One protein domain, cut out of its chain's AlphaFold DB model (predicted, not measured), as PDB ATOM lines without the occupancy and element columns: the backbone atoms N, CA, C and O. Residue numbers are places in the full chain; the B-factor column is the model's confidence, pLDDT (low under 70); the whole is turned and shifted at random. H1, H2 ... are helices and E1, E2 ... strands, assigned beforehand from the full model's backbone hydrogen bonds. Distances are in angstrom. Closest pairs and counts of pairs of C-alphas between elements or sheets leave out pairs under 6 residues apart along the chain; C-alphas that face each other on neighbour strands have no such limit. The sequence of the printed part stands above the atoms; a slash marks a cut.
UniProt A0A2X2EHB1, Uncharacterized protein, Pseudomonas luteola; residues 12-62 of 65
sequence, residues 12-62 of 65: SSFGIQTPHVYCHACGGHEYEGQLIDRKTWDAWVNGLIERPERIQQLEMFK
ATOM      1  N   SER A  12     -12.639   8.437   4.526       92.88
ATOM      2  CA  SER A  12     -13.578   9.491   4.142       92.88
ATOM      3  C   SER A  12     -13.058  10.841   4.615       92.88
ATOM      4  O   SER A  12     -12.571  10.946   5.734       92.88
ATOM      5  N   SER A  13     -13.174  11.863   3.773       90.19
ATOM      6  CA  SER A  13     -12.883  13.251   4.140       90.19
ATOM      7  C   SER A  13     -14.197  13.989   4.358       90.19
ATOM      8  O   SER A  13     -15.113  13.859   3.548       90.19
ATOM      9  N   PHE A  14     -14.283  14.759   5.430       87.00
ATOM     10  CA  PHE A  14     -15.423  15.585   5.793       87.00
ATOM     11  C   PHE A  14     -14.956  16.889   6.449       87.00
ATOM     12  O   PHE A  14     -13.796  17.039   6.817       87.00
ATOM     13  N   GLY A  15     -15.865  17.859   6.543       75.69
ATOM     14  CA  GLY A  15     -15.573  19.183   7.088       75.69
ATOM     15  C   GLY A  15     -15.235  20.203   6.002       75.69
ATOM     16  O   GLY A  15     -14.144  20.223   5.443       75.69
ATOM     17  N   ILE A  16     -16.215  21.063   5.713       72.44
ATOM     18  CA  ILE A  16     -16.088  22.174   4.757       72.44
ATOM     19  C   ILE A  16     -15.240  23.308   5.359       72.44
ATOM     20  O   ILE A  16     -14.473  23.945   4.648       72.44
ATOM     21  N   GLN A  17     -15.367  23.544   6.670       80.44
ATOM     22  CA  GLN A  17     -14.633  24.591   7.396       80.44
ATOM     23  C   GLN A  17     -13.398  24.057   8.132       80.44
ATOM     24  O   GLN A  17     -12.383  24.742   8.204       80.44
ATOM     25  N   THR A  18     -13.471  22.829   8.647       81.94
ATOM     26  CA  THR A  18     -12.395  22.205   9.423       81.94
ATOM     27  C   THR A  18     -11.983  20.907   8.741       81.94
ATOM     28  O   THR A  18     -12.778  19.966   8.746       81.94
ATOM     29  N   PRO A  19     -10.782  20.824   8.146       86.50
ATOM     30  CA  PRO A  19     -10.353  19.625   7.441       86.50
ATOM     31  C   PRO A  19     -10.315  18.416   8.377       86.50
ATOM     32  O   PRO A  19      -9.563  18.404   9.356       86.50
ATOM     33  N   HIS A  20     -11.103  17.391   8.057       91.25
ATOM     34  CA  HIS A  20     -11.160  16.158   8.830       91.25
ATOM     35  C   HIS A  20     -11.182  14.935   7.909       91.25
ATOM     36  O   HIS A  20     -12.076  14.764   7.089       91.25
ATOM     37  N   VAL A  21     -10.203  14.044   8.043       92.19
ATOM     38  CA  VAL A  21     -10.202  12.731   7.387       92.19
ATOM     39  C   VAL A  21     -10.376  11.638   8.432       92.19
ATOM     40  O   VAL A  21      -9.697  11.628   9.449       92.19
ATOM     41  N   TYR A  22     -11.248  10.675   8.172       93.06
ATOM     42  CA  TYR A  22     -11.465   9.499   9.009       93.06
ATOM     43  C   TYR A  22     -11.153   8.221   8.249       93.06
ATOM     44  O   TYR A  22     -11.481   8.083   7.070       93.06
ATOM     45  N   CYS A  23     -10.547   7.256   8.931       94.62
ATOM     46  CA  CYS A  23     -10.274   5.939   8.392       94.62
ATOM     47  C   CYS A  23     -11.263   4.897   8.911       94.62
ATOM     48  O   CYS A  23     -11.262   4.567  10.090       94.62
ATOM     49  N   HIS A  24     -12.003   4.262   8.005       94.19
ATOM     50  CA  HIS A  24     -12.939   3.179   8.329       94.19
ATOM     51  C   HIS A  24     -12.254   1.857   8.689       94.19
ATOM     52  O   HIS A  24     -12.907   0.953   9.196       94.19
ATOM     53  N   ALA A  25     -10.958   1.707   8.397       93.69
ATOM     54  CA  ALA A  25     -10.228   0.473   8.688       93.69
ATOM     55  C   ALA A  25      -9.710   0.419  10.132       93.69
ATOM     56  O   ALA A  25      -9.890  -0.592  10.800       93.69
ATOM     57  N   CYS A  26      -9.065   1.489  10.611       91.81
ATOM     58  CA  CYS A  26      -8.517   1.546  11.971       91.81
ATOM     59  C   CYS A  26      -9.276   2.490  12.911       91.81
ATOM     60  O   CYS A  26      -8.984   2.526  14.102       91.81
ATOM     61  N   GLY A  27     -10.222   3.274  12.392       93.00
ATOM     62  CA  GLY A  27     -10.912   4.315  13.148       93.00
ATOM     63  C   GLY A  27     -10.047   5.540  13.447       93.00
ATOM     64  O   GLY A  27     -10.377   6.288  14.350       93.00
ATOM     65  N   GLY A  28      -8.914   5.721  12.764       92.50
ATOM     66  CA  GLY A  28      -8.027   6.869  12.967       92.50
ATOM     67  C   GLY A  28      -8.541   8.146  12.301       92.50
ATOM     68  O   GLY A  28      -9.179   8.090  11.249       92.50
ATOM     69  N   HIS A  29      -8.215   9.291  12.893       92.75
ATOM     70  CA  HIS A  29      -8.658  10.619  12.487       92.75
ATOM     71  C   HIS A  29      -7.446  11.486  12.119       92.75
ATOM     72  O   HIS A  29      -6.466  11.542  12.849       92.75
ATOM     73  N   GLU A  30      -7.501  12.175  10.985       91.25
ATOM     74  CA  GLU A  30      -6.638  13.311  10.667       91.25
ATOM     75  C   GLU A  30      -7.485  14.573  10.807       91.25
ATOM     76  O   GLU A  30      -8.289  14.878   9.929       91.25
ATOM     77  N   TYR A  31      -7.357  15.270  11.927       89.62
ATOM     78  CA  TYR A  31      -8.168  16.438  12.254       89.62
ATOM     79  C   TYR A  31      -7.285  17.676  12.320       89.62
ATOM     80  O   TYR A  31      -6.308  17.704  13.065       89.62
ATOM     81  N   GLU A  32      -7.582  18.678  11.492       88.06
ATOM     82  CA  GLU A  32      -6.760  19.891  11.360       88.06
ATOM     83  C   GLU A  32      -5.271  19.574  11.102       88.06
ATOM     84  O   GLU A  32      -4.362  20.209  11.641       88.06
ATOM     85  N   GLY A  33      -5.008  18.535  10.302       85.25
ATOM     86  CA  GLY A  33      -3.662  18.057   9.969       85.25
ATOM     87  C   GLY A  33      -2.956  17.253  11.069       85.25
ATOM     88  O   GLY A  33      -1.830  16.809  10.858       85.25
ATOM     89  N   GLN A  34      -3.588  17.040  12.226       87.69
ATOM     90  CA  GLN A  34      -3.068  16.190  13.295       87.69
ATOM     91  C   GLN A  34      -3.614  14.770  13.162       87.69
ATOM     92  O   GLN A  34      -4.820  14.575  13.038       87.69
ATOM     93  N   LEU A  35      -2.725  13.779  13.221       90.12
ATOM     94  CA  LEU A  35      -3.111  12.375  13.290       90.12
ATOM     95  C   LEU A  35      -3.472  12.016  14.728       90.12
ATOM     96  O   LEU A  35      -2.719  12.300  15.649       90.12
ATOM     97  N   ILE A  36      -4.634  11.409  14.904       90.81
ATOM     98  CA  ILE A  36      -5.195  11.016  16.188       90.81
ATOM     99  C   ILE A  36      -5.720   9.594  15.996       90.81
ATOM    100  O   ILE A  36      -6.541   9.339  15.114       90.81
ATOM    101  N   ASP A  37      -5.212   8.631  16.760       91.25
ATOM    102  CA  ASP A  37      -5.745   7.271  16.710       91.25
ATOM    103  C   ASP A  37      -7.161   7.221  17.302       91.25
ATOM    104  O   ASP A  37      -7.594   8.131  18.011       91.25
ATOM    105  N   ARG A  38      -7.882   6.132  17.030       92.31
ATOM    106  CA  ARG A  38      -9.262   5.961  17.482       92.31
ATOM    107  C   ARG A  38      -9.424   6.165  18.990       92.31
ATOM    108  O   ARG A  38     -10.324   6.878  19.407       92.31
ATOM    109  N   LYS A  39      -8.559   5.555  19.805       91.38
ATOM    110  CA  LYS A  39      -8.677   5.583  21.268       91.38
ATOM    111  C   LYS A  39      -8.476   6.997  21.798       91.38
ATOM    112  O   LYS A  39      -9.235   7.433  22.658       91.38
ATOM    113  N   THR A  40      -7.476   7.706  21.280       91.62
ATOM    114  CA  THR A  40      -7.212   9.098  21.666       91.62
ATOM    115  C   THR A  40      -8.333  10.022  21.200       91.62
ATOM    116  O   THR A  40      -8.761  10.891  21.956       91.62
ATOM    117  N   TRP A  41      -8.855   9.809  19.988       92.25
ATOM    118  CA  TRP A  41     -10.002  10.556  19.478       92.25
ATOM    119  C   TRP A  41     -11.223  10.367  20.375       92.25
ATOM    120  O   TRP A  41     -11.765  11.355  20.862       92.25
ATOM    121  N   ASP A  42     -11.607   9.113  20.640       93.19
ATOM    122  CA  ASP A  42     -12.720   8.759  21.522       93.19
ATOM    123  C   ASP A  42     -12.533   9.376  22.915       93.19
ATOM    124  O   ASP A  42     -13.453  10.000  23.437       93.19
ATOM    125  N   ALA A  43     -11.347   9.271  23.516       93.12
ATOM    126  CA  ALA A  43     -11.087   9.861  24.827       93.12
ATOM    127  C   ALA A  43     -11.265  11.389  24.826       93.12
ATOM    128  O   ALA A  43     -11.853  11.936  25.756       93.12
ATOM    129  N   TRP A  44     -10.800  12.071  23.778       92.06
ATOM    130  CA  TRP A  44     -10.931  13.519  23.657       92.06
ATOM    131  C   TRP A  44     -12.386  13.956  23.443       92.06
ATOM    132  O   TRP A  44     -12.878  14.806  24.183       92.06
ATOM    133  N   VAL A  45     -13.111  13.364  22.486       90.19
ATOM    134  CA  VAL A  45     -14.502  13.777  22.202       90.19
ATOM    135  C   VAL A  45     -15.473  13.432  23.331       90.19
ATOM    136  O   VAL A  45     -16.502  14.088  23.467       90.19
ATOM    137  N   ASN A  46     -15.139  12.439  24.163       94.25
ATOM    138  CA  ASN A  46     -15.889  12.106  25.375       94.25
ATOM    139  C   ASN A  46     -15.451  12.928  26.606       94.25
ATOM    140  O   ASN A  46     -15.967  12.699  27.697       94.25
ATOM    141  N   GLY A  47     -14.502  13.863  26.466       92.06
ATOM    142  CA  GLY A  47     -14.032  14.719  27.561       92.06
ATOM    143  C   GLY A  47     -13.213  13.994  28.636       92.06
ATOM    144  O   GLY A  47     -13.054  14.516  29.734       92.06
ATOM    145  N   LEU A  48     -12.702  12.793  28.341       91.69
ATOM    146  CA  LEU A  48     -11.848  12.020  29.255       91.69
ATOM    147  C   LEU A  48     -10.416  12.565  29.305       91.69
ATOM    148  O   LEU A  48      -9.715  12.363  30.293       91.69
ATOM    149  N   ILE A  49      -9.984  13.221  28.228       89.31
ATOM    150  CA  ILE A  49      -8.701  13.915  28.126       89.31
ATOM    151  C   ILE A  49      -8.902  15.285  27.479       89.31
ATOM    152  O   ILE A  49      -9.857  15.501  26.727       89.31
ATOM    153  N   GLU A  50      -7.966  16.195  27.729       87.94
ATOM    154  CA  GLU A  50      -7.856  17.431  26.958       87.94
ATOM    155  C   GLU A  50      -7.428  17.141  25.513       87.94
ATOM    156  O   GLU A  50      -6.909  16.065  25.195       87.94
ATOM    157  N   ARG A  51      -7.659  18.109  24.615       83.88
ATOM    158  CA  ARG A  51      -7.280  17.978  23.204       83.88
ATOM    159  C   ARG A  51      -5.786  17.636  23.114       83.88
ATOM    160  O   ARG A  51      -4.979  18.424  23.604       83.88
ATOM    161  N   PRO A  52      -5.401  16.523  22.461       79.69
ATOM    162  CA  PRO A  52      -4.000  16.129  22.389       79.69
ATOM    163  C   PRO A  52      -3.182  17.225  21.699       79.69
ATOM    164  O   PRO A  52      -3.493  17.626  20.575       79.69
ATOM    165  N   GLU A  53      -2.134  17.716  22.358       74.56
ATOM    166  CA  GLU A  53      -1.286  18.776  21.817       74.56
ATOM    167  C   GLU A  53      -0.506  18.292  20.584       74.56
ATOM    168  O   GLU A  53       0.078  17.205  20.571       74.56
ATOM    169  N   ARG A  54      -0.432  19.130  19.539       65.00
ATOM    170  CA  ARG A  54       0.272  18.812  18.282       65.00
ATOM    171  C   ARG A  54       1.768  18.506  18.497       65.00
ATOM    172  O   ARG A  54       2.352  17.762  17.712       65.00
ATOM    173  N   ILE A  55       2.383  19.061  19.547       51.72
ATOM    174  CA  ILE A  55       3.823  18.942  19.840       51.72
ATOM    175  C   ILE A  55       4.175  17.578  20.462       51.72
ATOM    176  O   ILE A  55       5.178  16.986  20.071       51.72
ATOM    177  N   GLN A  56       3.318  17.009  21.319       50.53
ATOM    178  CA  GLN A  56       3.592  15.723  21.985       50.53
ATOM    179  C   GLN A  56       3.596  14.521  21.016       50.53
ATOM    180  O   GLN A  56       4.215  13.493  21.282       50.53
ATOM    181  N   GLN A  57       2.957  14.640  19.847       52.53
ATOM    182  CA  GLN A  57       2.958  13.590  18.821       52.53
ATOM    183  C   GLN A  57       4.271  13.533  18.017       52.53
ATOM    184  O   GLN A  57       4.679  12.453  17.597       52.53
ATOM    185  N   LEU A  58       4.970  14.659  17.820       50.56
ATOM    186  CA  LEU A  58       6.265  14.689  17.117       50.56
ATOM    187  C   LEU A  58       7.368  13.954  17.894       50.56
ATOM    188  O   LEU A  58       8.277  13.394  17.282       50.56
ATOM    189  N   GLU A  59       7.273  13.923  19.223       52.41
ATOM    190  CA  GLU A  59       8.214  13.202  20.083       52.41
ATOM    191  C   GLU A  59       7.931  11.693  20.119       52.41
ATOM    192  O   GLU A  59       8.871  10.901  20.080       52.41
ATOM    193  N   MET A  60       6.660  11.268  20.060       52.91
ATOM    194  CA  MET A  60       6.296   9.843  19.967       52.91
ATOM    195  C   MET A  60       6.766   9.177  18.662       52.91
ATOM    196  O   MET A  60       7.104   7.995  18.665       52.91
ATOM    197  N   PHE A  61       6.838   9.918  17.551       55.28
ATOM    198  CA  PHE A  61       7.333   9.397  16.268       55.28
ATOM    199  C   PHE A  61       8.855   9.533  16.068       55.28
ATOM    200  O   PHE A  61       9.380   9.002  15.091       55.28
ATOM    201  N   LYS A  62       9.588  10.194  16.978       47.97
ATOM    202  CA  LYS A  62      11.060  10.315  16.918       47.97
ATOM    203  C   LYS A  62      11.823   9.150  17.570       47.97
ATOM    204  O   LYS A  62      13.046   9.127  17.490       47.97
TER     205      LYS A  62
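What this domain is: This is residues 12 to 62 of the 65 residues of an uncharacterized protein of Pseudomonas luteola (UniProt A0A2X2EHB1). Picture a small sheet of four short strands laid side by side, with helix H1 packed over one face at the E4 end and helix H2 beyond the edge strand E4, only grazing the sheet. Residues 46 to 53 fold back from H1 to H2. The printed part has 51 residues, with four strands followed by two helices along the chain: E1, E2, E3, E4, H1, H2. The sheet's order is E1, E2, E3, E4, antiparallel throughout, and the class is mixed, helices and strands. The whole is compact, with a radius of gyration of the C-alphas of 11.1 A, and rounded, spanning 28 by 24 by 24 A.

How they stand to each other: Begin with the sheet, a meander, in which each strand is the antiparallel neighbour of the one before. E1, residues 12 to 14, and E2, residues 20 to 23, form a hairpin at 159 degrees; look for N 12 and O 22, within hydrogen-bond range at 2.8 A. E2 and E3, residues 29 to 31, form the next hairpin at 172 degrees, with N 30 and O 21 at 2.7 A. E3 and E4, residues 34 to 36, form the third at 150 degrees, with N 29 and O 36 at 2.8 A. From edge to edge the strands' lines turn by 57 degrees. E1 and E4 are apart. H1, residues 38 to 45, is on the sheet at a height over the sheet of 9.2 A. It lies over E4 and runs along the strands, at 2 degrees to E4 on the local plane. Its line rises 38 degrees out of that plane, only just short of standing up from the sheet. Its closest C-alphas to E3 are those of His 29 and Arg 38, 6.9 A apart. H2, residues 54 to 62, only grazes the sheet, with its residues 54 to 57; the closest C-alphas of E4 and H2, those of Gln 34 and Arg 54, are 6.5 A apart. H1 and H2 are apart. In H1 every O i to N i+4 pair is within hydrogen-bond range; in H2 2 of 5 are, beside 3 of 6 O i to N i+3 pairs.

Where its parts are: Find C-alpha 12 at (-13.578, 9.491, 4.142), where E1 begins; E1 is 6.6 A long, E2 10.3 A, E3 5.8 A and E4 6.3 A. H1 begins at C-alpha 38, (-9.262, 5.961, 17.482), and is 10.5 A long. H2 is 13.8 A long and ends at C-alpha 62, (11.060, 10.315, 16.918).

The domain as a whole: The two C-alphas farthest apart are those of Ile 16 and Lys 62, 32.0 A. The printed part has no cut. The link from H1 to H2 is short, with 8 residues, and the other four links are tight. Mean pLDDT of the printed part is 82.7, and in the B-factor column you will find residues 54 to 62 under 70.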